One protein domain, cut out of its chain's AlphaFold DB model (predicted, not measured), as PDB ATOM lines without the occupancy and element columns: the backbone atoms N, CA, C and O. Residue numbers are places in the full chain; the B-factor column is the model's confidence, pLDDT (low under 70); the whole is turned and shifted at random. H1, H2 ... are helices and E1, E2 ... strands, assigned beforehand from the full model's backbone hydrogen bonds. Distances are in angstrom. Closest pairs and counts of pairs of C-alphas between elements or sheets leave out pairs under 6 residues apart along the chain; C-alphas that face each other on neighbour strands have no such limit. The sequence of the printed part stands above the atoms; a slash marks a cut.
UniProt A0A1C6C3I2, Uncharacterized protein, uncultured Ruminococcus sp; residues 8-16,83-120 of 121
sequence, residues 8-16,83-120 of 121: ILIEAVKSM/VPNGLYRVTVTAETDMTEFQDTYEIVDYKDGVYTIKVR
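AT A GLANCE: This is residues 8 to 16 and 83 to 120 of the 121 residues of an uncharacterized protein of uncultured Ruminococcus sp (UniProt A0A1C6C3I2). The model is one strongly twisted antiparallel sheet, in which the long strands E1 and E2 run side by side and the shorter hairpin E3 and E4 continues it at a slant; the small helix H1 sits beside the strands, and residues 94 to 100 stick out. The 47 printed residues hold four named strands and one named helix, along the chain E1, E2, H1, E3, E4, with sheet order E1, E2, E4, E3; the class is mostly strand. The whole is compact, radius of gyration of the C-alphas 10.6 A, yet elongated, spanning 34 by 22 by 15 A.

HOW THE PARTS SIT: Start at E1, residues 8 to 15, an edge strand antiparallel to E2, residues 83 to 92, at 154 degrees; look for N 11 and O 89, 2.9 A apart, within hydrogen-bond range. E2 bends by 70 degrees at residue 86. Next comes H1, residues 98 to 104, with every O i to N i+4 pair within range. E3, residues 105 to 111, and E4, residues 114 to 119, form a hairpin at 158 degrees, with N 116 and O 109 at 2.8 A. E4 is antiparallel to E2 at 126 degrees, with N 90 and O 115 at 2.8 A. E2, H1 and E3 make a split strand-helix-strand unit, two strands of one sheet that are not neighbours, with a helix between them along the chain and E4 between them in the sheet; its crossover is right-handed. H1 is on the sheet at a height of 7.7 A, but over none of its strands, only just: 2 of its C-alphas fall on E3. The closest C-alphas of H1 and E4 are Thr 104 and Val 119, 6.4 A. E1 and E3 are apart.

IN THESE COORDINATES: Find C-alpha 8 at (28.127, -31.736, -58.137), where E1 begins its 22.3 A. E2 covers 24.0 A, H1 9.8 A, E3 16.3 A and E4 15.8 A, ending at C-alpha 119, (27.662, -20.437, -45.698).

THE WHOLE: The C-alphas farthest apart, Met 16 and Glu 95, are 34.5 A apart. Residues 17 to 82 are not printed; C-alphas 16 and 83 are 6.2 A apart across this cut. The links E2 to H1, H1 to E3 and E3 to E4 are tight. Mean pLDDT of the printed part is 83.5, and no printed residue is under 70.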
ATOM      1  N   ILE A   8      28.417 -30.335 -57.756       70.25
ATOM      2  CA  ILE A   8      28.127 -31.736 -58.137       70.25
ATOM      3  C   ILE A   8      27.901 -32.634 -56.915       70.25
ATOM      4  O   ILE A   8      27.047 -33.518 -56.926       70.25
ATOM      5  N   LEU A   9      28.685 -32.428 -55.860       76.19
ATOM      6  CA  LEU A   9      28.645 -33.223 -54.635       76.19
ATOM      7  C   LEU A   9      28.569 -32.266 -53.456       76.19
ATOM      8  O   LEU A   9      29.348 -31.321 -53.419       76.19
ATOM      9  N   ILE A  10      27.664 -32.523 -52.512       79.62
ATOM     10  CA  ILE A  10      27.571 -31.803 -51.239       79.62
ATOM     11  C   ILE A  10      27.530 -32.836 -50.125       79.62
ATOM     12  O   ILE A  10      26.544 -33.556 -49.963       79.62
ATOM     13  N   GLU A  11      28.583 -32.878 -49.325       83.19
ATOM     14  CA  GLU A  11      28.635 -33.709 -48.128       83.19
ATOM     15  C   GLU A  11      28.758 -32.827 -46.896       83.19
ATOM     16  O   GLU A  11      29.722 -32.081 -46.742       83.19
ATOM     17  N   ALA A  12      27.789 -32.921 -45.985       83.56
ATOM     18  CA  ALA A  12      27.908 -32.265 -44.691       83.56
ATOM     19  C   ALA A  12      29.072 -32.889 -43.913       83.56
ATOM     20  O   ALA A  12      29.082 -34.095 -43.645       83.56
ATOM     21  N   VAL A  13      30.035 -32.065 -43.512       84.00
ATOM     22  CA  VAL A  13      31.111 -32.508 -42.634       84.00
ATOM     23  C   VAL A  13      30.502 -32.781 -41.269       84.00
ATOM     24  O   VAL A  13      29.885 -31.918 -40.638       84.00
ATOM     25  N   LYS A  14      30.656 -34.021 -40.811       84.12
ATOM     26  CA  LYS A  14      30.214 -34.423 -39.483       84.12
ATOM     27  C   LYS A  14      31.394 -34.368 -38.530       84.12
ATOM     28  O   LYS A  14      32.437 -34.966 -38.789       84.12
ATOM     29  N   SER A  15      31.213 -33.711 -37.394       82.06
ATOM     30  CA  SER A  15      32.182 -33.735 -36.302       82.06
ATOM     31  C   SER A  15      31.486 -33.986 -34.976       82.06
ATOM     32  O   SER A  15      30.283 -33.774 -34.825       82.06
ATOM     33  N   MET A  16      32.250 -34.462 -33.999       83.12
ATOM     34  CA  MET A  16      31.730 -34.668 -32.654       83.12
ATOM     35  C   MET A  16      31.344 -33.306 -32.047       83.12
ATOM     36  O   MET A  16      32.158 -32.380 -32.122       83.12
ATOM     37  N   VAL A  83      27.724 -35.043 -35.558       83.94
ATOM     38  CA  VAL A  83      26.620 -34.258 -36.117       83.94
ATOM     39  C   VAL A  83      27.156 -33.327 -37.202       83.94
ATOM     40  O   VAL A  83      28.337 -32.966 -37.155       83.94
ATOM     41  N   PRO A  84      26.327 -32.937 -38.186       84.44
ATOM     42  CA  PRO A  84      26.688 -31.887 -39.129       84.44
ATOM     43  C   PRO A  84      27.146 -30.635 -38.379       84.44
ATOM     44  O   PRO A  84      26.442 -30.151 -37.494       84.44
ATOM     45  N   ASN A  85      28.329 -30.126 -38.712       83.44
ATOM     46  CA  ASN A  85      28.934 -28.990 -38.009       83.44
ATOM     47  C   ASN A  85      28.759 -27.651 -38.740       83.44
ATOM     48  O   ASN A  85      29.352 -26.653 -38.341       83.44
ATOM     49  N   GLY A  86      27.956 -27.634 -39.807       82.06
ATOM     50  CA  GLY A  86      27.729 -26.459 -40.649       82.06
ATOM     51  C   GLY A  86      28.755 -26.270 -41.766       82.06
ATOM     52  O   GLY A  86      28.585 -25.358 -42.572       82.06
ATOM     53  N   LEU A  87      29.779 -27.127 -41.850       85.81
ATOM     54  CA  LEU A  87      30.686 -27.185 -42.993       85.81
ATOM     55  C   LEU A  87      30.189 -28.196 -44.024       85.81
ATOM     56  O   LEU A  87      29.644 -29.250 -43.684       85.81
ATOM     57  N   TYR A  88      30.442 -27.897 -45.292       86.88
ATOM     58  CA  TYR A  88      30.089 -28.752 -46.414       86.88
ATOM     59  C   TYR A  88      31.308 -28.976 -47.293       86.88
ATOM     60  O   TYR A  88      32.025 -28.037 -47.624       86.88
ATOM     61  N   ARG A  89      31.544 -30.221 -47.688       87.06
ATOM     62  CA  ARG A  89      32.499 -30.559 -48.738       87.06
ATOM     63  C   ARG A  89      31.779 -30.513 -50.065       87.06
ATOM     64  O   ARG A  89      30.787 -31.219 -50.245       87.06
ATOM     65  N   VAL A  90      32.282 -29.682 -50.967       86.19
ATOM     66  CA  VAL A  90      31.696 -29.469 -52.280       86.19
ATOM     67  C   VAL A  90      32.704 -29.657 -53.399       86.19
ATOM     68  O   VAL A  90      33.852 -29.226 -53.316       86.19
ATOM     69  N   THR A  91      32.259 -30.325 -54.460       85.19
ATOM     70  CA  THR A  91      32.981 -30.398 -55.739       85.19
ATOM     71  C   THR A  91      32.250 -29.515 -56.739       85.19
ATOM     72  O   THR A  91      31.034 -29.646 -56.884       85.19
ATOM     73  N   VAL A  92      32.979 -28.632 -57.414       83.00
ATOM     74  CA  VAL A  92      32.434 -27.697 -58.407       83.00
ATOM     75  C   VAL A  92      32.878 -28.086 -59.816       83.00
ATOM     76  O   VAL A  92      33.974 -28.611 -60.011       83.00
ATOM     77  N   THR A  93      32.017 -27.850 -60.802       81.81
ATOM     78  CA  THR A  93      32.346 -27.972 -62.229       81.81
ATOM     79  C   THR A  93      33.217 -26.807 -62.697       81.81
ATOM     80  O   THR A  93      33.202 -25.733 -62.103       81.81
ATOM     81  N   ALA A  94      33.902 -26.974 -63.832       72.19
ATOM     82  CA  ALA A  94      34.638 -25.886 -64.486       72.19
ATOM     83  C   ALA A  94      33.741 -24.726 -64.974       72.19
ATOM     84  O   ALA A  94      34.252 -23.658 -65.292       72.19
ATOM     85  N   GLU A  95      32.424 -24.933 -65.039       75.62
ATOM     86  CA  GLU A  95      31.435 -23.929 -65.456       75.62
ATOM     87  C   GLU A  95      30.879 -23.107 -64.282       75.62
ATOM     88  O   GLU A  95      30.083 -22.195 -64.492       75.62
ATOM     89  N   THR A  96      31.271 -23.416 -63.041       78.69
ATOM     90  CA  THR A  96      30.775 -22.708 -61.856       78.69
ATOM     91  C   THR A  96      31.345 -21.289 -61.794       78.69
ATOM     92  O   THR A  96      32.562 -21.103 -61.851       78.69
ATOM     93  N   ASP A  97      30.477 -20.287 -61.617       83.06
ATOM     94  CA  ASP A  97      30.911 -18.911 -61.373       83.06
ATOM     95  C   ASP A  97      31.561 -18.810 -59.988       83.06
ATOM     96  O   ASP A  97      30.914 -18.902 -58.941       83.06
ATOM     97  N   MET A  98      32.882 -18.638 -59.985       82.00
ATOM     98  CA  MET A  98      33.657 -18.576 -58.751       82.00
ATOM     99  C   MET A  98      33.477 -17.271 -57.983       82.00
ATOM    100  O   MET A  98      33.760 -17.246 -56.787       82.00
ATOM    101  N   THR A  99      32.975 -16.222 -58.633       84.06
ATOM    102  CA  THR A  99      32.634 -14.954 -57.986       84.06
ATOM    103  C   THR A  99      31.400 -15.148 -57.116       84.06
ATOM    104  O   THR A  99      31.459 -14.942 -55.907       84.06
ATOM    105  N   GLU A 100      30.322 -15.677 -57.703       82.25
ATOM    106  CA  GLU A 100      29.076 -15.977 -56.986       82.25
ATOM    107  C   GLU A 100      29.309 -16.998 -55.859       82.25
ATOM    108  O   GLU A 100      28.762 -16.886 -54.758       82.25
ATOM    109  N   PHE A 101      30.193 -17.968 -56.100       83.19
ATOM    110  CA  PHE A 101      30.562 -18.972 -55.109       83.19
ATOM    111  C   PHE A 101      31.294 -18.397 -53.898       83.19
ATOM    112  O   PHE A 101      30.982 -18.774 -52.771       83.19
ATOM    113  N   GLN A 102      32.245 -17.488 -54.104       83.75
ATOM    114  CA  GLN A 102      32.990 -16.867 -53.006       83.75
ATOM    115  C   GLN A 102      32.193 -15.778 -52.284       83.75
ATOM    116  O   GLN A 102      32.463 -15.516 -51.108       83.75
ATOM    117  N   ASP A 103      31.213 -15.174 -52.958       85.94
ATOM    118  CA  ASP A 103      30.274 -14.231 -52.350       85.94
ATOM    119  C   ASP A 103      29.255 -14.947 -51.454       85.94
ATOM    120  O   ASP A 103      28.919 -14.450 -50.381       85.94
ATOM    121  N   THR A 104      28.812 -16.142 -51.850       82.81
ATOM    122  CA  THR A 104      27.828 -16.936 -51.093       82.81
ATOM    123  C   THR A 104      28.479 -17.763 -49.979       82.81
ATOM    124  O   THR A 104      27.914 -17.941 -48.894       82.81
ATOM    125  N   TYR A 105      29.679 -18.287 -50.231       85.06
ATOM    126  CA  TYR A 105      30.349 -19.224 -49.341       85.06
ATOM    127  C   TYR A 105      31.711 -18.711 -48.872       85.06
ATOM    128  O   TYR A 105      32.481 -18.079 -49.593       85.06
ATOM    129  N   GLU A 106      32.035 -19.007 -47.621       86.88
ATOM    130  CA  GLU A 106      33.379 -18.888 -47.081       86.88
ATOM    131  C   GLU A 106      34.125 -20.198 -47.349       86.88
ATOM    132  O   GLU A 106      33.690 -21.270 -46.919       86.88
ATOM    133  N   ILE A 107      35.244 -20.120 -48.070       87.19
ATOM    134  CA  ILE A 107      36.108 -21.275 -48.322       87.19
ATOM    135  C   ILE A 107      37.021 -21.450 -47.111       87.19
ATOM    136  O   ILE A 107      37.901 -20.631 -46.863       87.19
ATOM    137  N   VAL A 108      36.804 -22.533 -46.371       88.81
ATOM    138  CA  VAL A 108      37.575 -22.886 -45.173       88.81
ATOM    139  C   VAL A 108      38.820 -23.689 -45.542       88.81
ATOM    140  O   VAL A 108      39.866 -23.517 -44.924       88.81
ATOM    141  N   ASP A 109      38.716 -24.569 -46.542       89.38
ATOM    142  CA  ASP A 109      39.830 -25.401 -47.011       89.38
ATOM    143  C   ASP A 109      39.637 -25.825 -48.476       89.38
ATOM    144  O   ASP A 109      38.514 -25.835 -48.990       89.38
ATOM    145  N   TYR A 110      40.723 -26.214 -49.142       87.69
ATOM    146  CA  TYR A 110      40.703 -26.816 -50.474       87.69
ATOM    147  C   TYR A 110      41.765 -27.908 -50.591       87.69
ATOM    148  O   TYR A 110      42.965 -27.647 -50.486       87.69
ATOM    149  N   LYS A 111      41.322 -29.139 -50.862       87.44
ATOM    150  CA  LYS A 111      42.208 -30.297 -50.990       87.44
ATOM    151  C   LYS A 111      41.672 -31.301 -52.005       87.44
ATOM    152  O   LYS A 111      40.490 -31.629 -51.988       87.44
ATOM    153  N   ASP A 112      42.556 -31.795 -52.872       86.00
ATOM    154  CA  ASP A 112      42.262 -32.847 -53.858       86.00
ATOM    155  C   ASP A 112      41.040 -32.543 -54.755       86.00
ATOM    156  O   ASP A 112      40.263 -33.433 -55.090       86.00
ATOM    157  N   GLY A 113      40.840 -31.272 -55.132       81.25
ATOM    158  CA  GLY A 113      39.699 -30.858 -55.961       81.25
ATOM    159  C   GLY A 113      38.383 -30.660 -55.201       81.25
ATOM    160  O   GLY A 113      37.359 -30.389 -55.824       81.25
ATOM    161  N   VAL A 114      38.395 -30.773 -53.869       85.12
ATOM    162  CA  VAL A 114      37.216 -30.616 -53.011       85.12
ATOM    163  C   VAL A 114      37.376 -29.380 -52.131       85.12
ATOM    164  O   VAL A 114      38.348 -29.255 -51.383       85.12
ATOM    165  N   TYR A 115      36.397 -28.484 -52.192       86.19
ATOM    166  CA  TYR A 115      36.307 -27.316 -51.321       86.19
ATOM    167  C   TYR A 115      35.579 -27.687 -50.034       86.19
ATOM    168  O   TYR A 115      34.546 -28.348 -50.076       86.19
ATOM    169  N   THR A 116      36.077 -27.233 -48.890       88.31
ATOM    170  CA  THR A 116      35.312 -27.218 -47.642       88.31
ATOM    171  C   THR A 116      34.789 -25.811 -47.440       88.31
ATOM    172  O   THR A 116      35.573 -24.869 -47.331       88.31
ATOM    173  N   ILE A 117      33.472 -25.667 -47.401       87.56
ATOM    174  CA  ILE A 117      32.796 -24.379 -47.343       87.56
ATOM    175  C   ILE A 117      31.936 -24.237 -46.096       87.56
ATOM    176  O   ILE A 117      31.418 -25.215 -45.554       87.56
ATOM    177  N   LYS A 118      31.734 -22.989 -45.695       88.06
ATOM    178  CA  LYS A 118      30.704 -22.553 -44.758       88.06
ATOM    179  C   LYS A 118      29.827 -21.524 -45.466       88.06
ATOM    180  O   LYS A 118      30.316 -20.758 -46.290       88.06
ATOM    181  N   VAL A 119      28.535 -21.494 -45.169       82.00
ATOM    182  CA  VAL A 119      27.662 -20.437 -45.698       82.00
ATOM    183  C   VAL A 119      27.940 -19.145 -44.950       82.00
ATOM    184  O   VAL A 119      28.009 -19.162 -43.719       82.00
ATOM    185  N   ARG A 120      28.158 -18.056 -45.694       78.31
ATOM    186  CA  ARG A 120      28.277 -16.727 -45.094       78.31
ATOM    187  C   ARG A 120      26.906 -16.328 -44.547       78.31
ATOM    188  O   ARG A 120      25.897 -16.549 -45.214       78.31
TER     189      ARG A 120